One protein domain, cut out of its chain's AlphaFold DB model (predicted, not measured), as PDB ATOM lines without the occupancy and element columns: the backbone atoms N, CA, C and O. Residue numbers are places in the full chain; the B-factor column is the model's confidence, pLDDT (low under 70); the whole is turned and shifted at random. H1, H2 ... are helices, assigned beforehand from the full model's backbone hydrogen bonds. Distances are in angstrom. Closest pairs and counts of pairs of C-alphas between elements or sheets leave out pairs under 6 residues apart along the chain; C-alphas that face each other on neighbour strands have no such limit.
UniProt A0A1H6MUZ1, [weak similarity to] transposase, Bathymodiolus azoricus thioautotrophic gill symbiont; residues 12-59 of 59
ATOM      1  N   ASN A  12      47.254 119.013  34.823       51.69
ATOM      2  CA  ASN A  12      47.908 119.611  33.659       51.69
ATOM      3  C   ASN A  12      48.669 120.912  33.972       51.69
ATOM      4  O   ASN A  12      49.685 121.189  33.331       51.69
ATOM      5  N   GLU A  13      48.265 121.682  34.984       51.12
ATOM      6  CA  GLU A  13      49.000 122.893  35.388       51.12
ATOM      7  C   GLU A  13      50.365 122.560  36.010       51.12
ATOM      8  O   GLU A  13      51.357 123.252  35.779       51.12
ATOM      9  N   LEU A  14      50.454 121.433  36.723       48.31
ATOM     10  CA  LEU A  14      51.682 120.983  37.382       48.31
ATOM     11  C   LEU A  14      52.737 120.483  36.377       48.31
ATOM     12  O   LEU A  14      53.936 120.706  36.556       48.31
ATOM     13  N   LEU A  15      52.295 119.827  35.296       48.78
ATOM     14  CA  LEU A  15      53.160 119.346  34.212       48.78
ATOM     15  C   LEU A  15      53.609 120.484  33.287       48.78
ATOM     16  O   LEU A  15      54.781 120.531  32.909       48.78
ATOM     17  N   THR A  16      52.719 121.437  33.000       55.06
ATOM     18  CA  THR A  16      53.045 122.641  32.219       55.06
ATOM     19  C   THR A  16      54.036 123.533  32.977       55.06
ATOM     20  O   THR A  16      54.993 124.034  32.387       55.06
ATOM     21  N   SER A  17      53.895 123.638  34.305       63.03
ATOM     22  CA  SER A  17      54.850 124.342  35.168       63.03
ATOM     23  C   SER A  17      56.210 123.640  35.233       63.03
ATOM     24  O   SER A  17      57.237 124.285  35.036       63.03
ATOM     25  N   ARG A  18      56.262 122.312  35.422       69.88
ATOM     26  CA  ARG A  18      57.541 121.584  35.525       69.88
ATOM     27  C   ARG A  18      58.338 121.609  34.221       69.88
ATOM     28  O   ARG A  18      59.540 121.857  34.258       69.88
ATOM     29  N   ILE A  19      57.701 121.348  33.080       72.62
ATOM     30  CA  ILE A  19      58.385 121.354  31.778       72.62
ATOM     31  C   ILE A  19      58.804 122.779  31.407       72.62
ATOM     32  O   ILE A  19      59.935 122.982  30.961       72.62
ATOM     33  N   GLY A  20      57.943 123.772  31.656       76.06
ATOM     34  CA  GLY A  20      58.280 125.184  31.475       76.06
ATOM     35  C   GLY A  20      59.468 125.611  32.341       76.06
ATOM     36  O   GLY A  20      60.402 126.236  31.844       76.06
ATOM     37  N   LEU A  21      59.493 125.191  33.607       77.19
ATOM     38  CA  LEU A  21      60.568 125.500  34.548       77.19
ATOM     39  C   LEU A  21      61.888 124.811  34.173       77.19
ATOM     40  O   LEU A  21      62.936 125.448  34.215       77.19
ATOM     41  N   ILE A  22      61.852 123.543  33.746       79.38
ATOM     42  CA  ILE A  22      63.043 122.825  33.252       79.38
ATOM     43  C   ILE A  22      63.586 123.494  31.988       79.38
ATOM     44  O   ILE A  22      64.795 123.672  31.853       79.38
ATOM     45  N   THR A  23      62.704 123.900  31.076       76.06
ATOM     46  CA  THR A  23      63.086 124.584  29.836       76.06
ATOM     47  C   THR A  23      63.724 125.939  30.134       76.06
ATOM     48  O   THR A  23      64.761 126.272  29.558       76.06
ATOM     49  N   LEU A  24      63.164 126.696  31.081       78.12
ATOM     50  CA  LEU A  24      63.732 127.958  31.542       78.12
ATOM     51  C   LEU A  24      65.099 127.747  32.205       78.12
ATOM     52  O   LEU A  24      66.059 128.414  31.832       78.12
ATOM     53  N   ALA A  25      65.223 126.780  33.118       75.56
ATOM     54  CA  ALA A  25      66.485 126.456  33.785       75.56
ATOM     55  C   ALA A  25      67.570 126.008  32.789       75.56
ATOM     56  O   ALA A  25      68.727 126.422  32.884       75.56
ATOM     57  N   HIS A  26      67.198 125.202  31.793       77.12
ATOM     58  CA  HIS A  26      68.102 124.794  30.722       77.12
ATOM     59  C   HIS A  26      68.517 125.992  29.859       77.12
ATOM     60  O   HIS A  26      69.695 126.151  29.564       77.12
ATOM     61  N   THR A  27      67.583 126.879  29.522       74.25
ATOM     62  CA  THR A  27      67.855 128.107  28.756       74.25
ATOM     63  C   THR A  27      68.781 129.058  29.518       74.25
ATOM     64  O   THR A  27      69.733 129.576  28.941       74.25
ATOM     65  N   ILE A  28      68.576 129.220  30.831       78.12
ATOM     66  CA  ILE A  28      69.453 129.984  31.732       78.12
ATOM     67  C   ILE A  28      70.878 129.405  31.736       78.12
ATOM     68  O   ILE A  28      71.846 130.168  31.696       78.12
ATOM     69  N   ARG A  29      71.024 128.069  31.734       72.44
ATOM     70  CA  ARG A  29      72.334 127.397  31.619       72.44
ATOM     71  C   ARG A  29      72.961 127.567  30.235       72.44
ATOM     72  O   ARG A  29      74.157 127.826  30.159       72.44
ATOM     73  N   VAL A  30      72.184 127.422  29.160       70.56
ATOM     74  CA  VAL A  30      72.669 127.503  27.769       70.56
ATOM     75  C   VAL A  30      73.129 128.914  27.410       70.56
ATOM     76  O   VAL A  30      74.145 129.064  26.740       70.56
ATOM     77  N   LEU A  31      72.426 129.948  27.877       76.50
ATOM     78  CA  LEU A  31      72.766 131.347  27.598       76.50
ATOM     79  C   LEU A  31      73.965 131.870  28.408       76.50
ATOM     80  O   LEU A  31      74.267 133.059  28.328       76.50
ATOM     81  N   ASP A  32      74.624 131.017  29.205       77.56
ATOM     82  CA  ASP A  32      75.654 131.407  30.177       77.56
ATOM     83  C   ASP A  32      75.231 132.673  30.943       77.56
ATOM     84  O   ASP A  32      75.964 133.660  31.076       77.56
ATOM     85  N   LEU A  33      73.968 132.680  31.391       76.62
ATOM     86  CA  LEU A  33      73.324 133.867  31.949       76.62
ATOM     87  C   LEU A  33      74.099 134.392  33.165       76.62
ATOM     88  O   LEU A  33      74.171 135.597  33.382       76.62
ATOM     89  N   SER A  34      74.745 133.489  33.909       76.75
ATOM     90  CA  SER A  34      75.674 133.823  34.990       76.75
ATOM     91  C   SER A  34      76.792 134.766  34.539       76.75
ATOM     92  O   SER A  34      77.057 135.757  35.213       76.75
ATOM     93  N   LYS A  35      77.419 134.500  33.390       79.81
ATOM     94  CA  LYS A  35      78.494 135.339  32.853       79.81
ATOM     95  C   LYS A  35      77.970 136.682  32.361       79.81
ATOM     96  O   LYS A  35      78.588 137.706  32.635       79.81
ATOM     97  N   THR A  36      76.820 136.681  31.692       80.38
ATOM     98  CA  THR A  36      76.174 137.913  31.208       80.38
ATOM     99  C   THR A  36      75.786 138.833  32.371       80.38
ATOM    100  O   THR A  36      76.000 140.043  32.322       80.38
ATOM    101  N   ILE A  37      75.263 138.263  33.456       81.19
ATOM    102  CA  ILE A  37      74.842 139.019  34.636       81.19
ATOM    103  C   ILE A  37      76.035 139.549  35.421       81.19
ATOM    104  O   ILE A  37      76.008 140.707  35.811       81.19
ATOM    105  N   ASP A  38      77.100 138.767  35.594       82.31
ATOM    106  CA  ASP A  38      78.311 139.255  36.266       82.31
ATOM    107  C   ASP A  38      79.020 140.369  35.475       82.31
ATOM    108  O   ASP A  38      79.703 141.204  36.069       82.31
ATOM    109  N   GLN A  39      78.863 140.404  34.147       82.88
ATOM    110  CA  GLN A  39      79.367 141.490  33.298       82.88
ATOM    111  C   GLN A  39      78.544 142.775  33.437       82.88
ATOM    112  O   GLN A  39      79.114 143.862  33.474       82.88
ATOM    113  N   HIS A  40      77.216 142.659  33.505       82.50
ATOM    114  CA  HIS A  40      76.323 143.816  33.616       82.50
ATOM    115  C   HIS A  40      76.203 144.334  35.061       82.50
ATOM    116  O   HIS A  40      76.010 145.526  35.292       82.50
ATOM    117  N   PHE A  41      76.334 143.442  36.040       79.69
ATOM    118  CA  PHE A  41      76.253 143.719  37.470       79.69
ATOM    119  C   PHE A  41      77.539 143.245  38.156       79.69
ATOM    120  O   PHE A  41      77.547 142.203  38.821       79.69
ATOM    121  N   PRO A  42      78.650 143.984  37.984       75.62
ATOM    122  CA  PRO A  42      79.898 143.642  38.643       75.62
ATOM    123  C   PRO A  42      79.711 143.661  40.162       75.62
ATOM    124  O   PRO A  42      78.996 144.503  40.711       75.62
ATOM    125  N   ALA A  43      80.371 142.727  40.848       72.88
ATOM    126  CA  ALA A  43      80.398 142.731  42.303       72.88
ATOM    127  C   ALA A  43      80.942 144.081  42.789       72.88
ATOM    128  O   ALA A  43      81.952 144.572  42.274       72.88
ATOM    129  N   LEU A  44      80.271 144.681  43.777       70.31
ATOM    130  CA  LEU A  44      80.802 145.854  44.468       70.31
ATOM    131  C   LEU A  44      82.227 145.517  44.932       70.31
ATOM    132  O   LEU A  44      82.446 144.413  45.413       70.31
ATOM    133  N   GLY A  45      83.193 146.432  44.824       68.62
ATOM    134  CA  GLY A  45      84.609 146.186  45.165       68.62
ATOM    135  C   GLY A  45      84.906 145.857  46.641       68.62
ATOM    136  O   GLY A  45      86.036 146.004  47.088       68.62
ATOM    137  N   SER A  46      83.895 145.453  47.409       72.06
ATOM    138  CA  SER A  46      83.995 144.951  48.770       72.06
ATOM    139  C   SER A  46      84.325 143.462  48.779       72.06
ATOM    140  O   SER A  46      83.759 142.662  48.040       72.06
ATOM    141  N   ASN A  47      85.169 143.078  49.726       71.31
ATOM    142  CA  ASN A  47      85.597 141.708  50.003       71.31
ATOM    143  C   ASN A  47      84.415 140.779  50.362       71.31
ATOM    144  O   ASN A  47      84.553 139.561  50.333       71.31
ATOM    145  N   CYS A  48      83.268 141.361  50.735       65.69
ATOM    146  CA  CYS A  48      82.035 140.665  51.107       65.69
ATOM    147  C   CYS A  48      80.990 140.646  49.970       65.69
ATOM    148  O   CYS A  48      79.919 140.060  50.111       65.69
ATOM    149  N   ALA A  49      81.258 141.306  48.839       71.69
ATOM    150  CA  ALA A  49      80.295 141.371  47.750       71.69
ATOM    151  C   ALA A  49      80.248 140.041  46.991       71.69
ATOM    152  O   ALA A  49      81.209 139.623  46.342       71.69
ATOM    153  N   LEU A  50      79.092 139.385  47.050       75.88
ATOM    154  CA  LEU A  50      78.815 138.211  46.237       75.88
ATOM    155  C   LEU A  50      78.513 138.636  44.801       75.88
ATOM    156  O   LEU A  50      77.790 139.603  44.557       75.88
ATOM    157  N   LYS A  51      79.047 137.876  43.845       79.00
ATOM    158  CA  LYS A  51      78.698 138.025  42.430       79.00
ATOM    159  C   LYS A  51      77.212 137.747  42.234       79.00
ATOM    160  O   LYS A  51      76.685 136.816  42.849       79.00
ATOM    161  N   ALA A  52      76.557 138.502  41.360       78.50
ATOM    162  CA  ALA A  52      75.132 138.344  41.086       78.50
ATOM    163  C   ALA A  52      74.793 136.927  40.570       78.50
ATOM    164  O   ALA A  52      73.757 136.369  40.937       78.50
ATOM    165  N   SER A  53      75.710 136.276  39.843       77.56
ATOM    166  CA  SER A  53      75.587 134.868  39.438       77.56
ATOM    167  C   SER A  53      75.444 133.871  40.597       77.56
ATOM    168  O   SER A  53      74.876 132.792  40.413       77.56
ATOM    169  N   THR A  54      75.903 134.219  41.802       77.69
ATOM    170  CA  THR A  54      75.817 133.360  42.997       77.69
ATOM    171  C   THR A  54      74.365 133.060  43.367       77.69
ATOM    172  O   THR A  54      74.057 131.942  43.772       77.69
ATOM    173  N   PHE A  55      73.459 134.019  43.164       71.62
ATOM    174  CA  PHE A  55      72.030 133.859  43.450       71.62
ATOM    175  C   PHE A  55      71.309 132.989  42.415       71.62
ATOM    176  O   PHE A  55      70.300 132.369  42.730       71.62
ATOM    177  N   ILE A  56      71.848 132.897  41.197       69.94
ATOM    178  CA  ILE A  56      71.288 132.078  40.111       69.94
ATOM    179  C   ILE A  56      71.731 130.626  40.238       69.94
ATOM    180  O   ILE A  56      70.967 129.722  39.931       69.94
ATOM    181  N   LYS A  57      72.951 130.384  40.728       65.19
ATOM    182  CA  LYS A  57      73.451 129.026  40.983       65.19
ATOM    183  C   LYS A  57      72.720 128.283  42.106       65.19
ATOM    184  O   LYS A  57      72.856 127.068  42.175       65.19
ATOM    185  N   MET A  58      72.014 128.990  42.990       58.84
ATOM    186  CA  MET A  58      71.230 128.376  44.072       58.84
ATOM    187  C   MET A  58      69.799 127.991  43.660       58.84
ATOM    188  O   MET A  58      69.081 127.421  44.479       58.84
ATOM    189  N   LEU A  59      69.393 128.324  42.432       51.56
ATOM    190  CA  LEU A  59      68.069 128.064  41.861       51.56
ATOM    191  C   LEU A  59      68.079 126.759  41.052       51.56
ATOM    192  O   LEU A  59      67.101 125.991  41.183       51.56
TER     193      LEU A  59
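What this domain is: This is residues 12 to 59 of the 59 residues of the protein "[weak similarity to] transposase" of Bathymodiolus azoricus thioautotrophic gill symbiont (UniProt A0A1H6MUZ1). One long helix, H1, makes a straight arm, and its residues 12 to 24 stick out free. Beyond its far end the chain turns into the shorter H2, runs out through a long loop and folds back, hook-like, to bring the single-turn H3 onto H2. The printed part has 48 residues with three named helices, in the order H1, H2, H3, and no named strand; the class is all helix. It is only just loose, close to extended, with a radius of gyration of the C-alphas of 14.1 A, and it spans 47 by 19 by 11 A.

Where its parts are: Find C-alpha 12 at (47.908, 119.611, 33.659); from there H1, residues 12 to 30, runs 26.6 A to C-alpha 30 at (72.669, 127.503, 27.769). Next look at residues 33 to 40, which are H2, 10.5 A long. H3, residues 53 to 56, ends at C-alpha 56, at (71.288, 132.078, 40.111).

How they stand to each other: Start from H1, which meets H2 only through their tight link of 2 residues. H1 and H3 are apart. H2 and H3 touch, and their closest C-alphas, those of Ser 34 and Ser 53, are 4.6 A apart. In H1 and H2 you will find every O i to N i+4 pair within hydrogen-bond range; H3 is too short for such a pair, and its one O i to N i+3 pair is within range.

The domain as a whole: The two C-alphas farthest apart, those of Asn 12 and Gly 45, are 46.8 A apart. Without residues 12 to 24, the body of 35 residues spans 31 by 18 by 8 A. The printed part has no cut, and the link from H2 to H3, residues 41 to 52, is long. Look to the B-factor column for the model's confidence: the mean pLDDT of the printed part is 71.8, with residues 12 to 18, 45, 48 and 56 to 59 under 70.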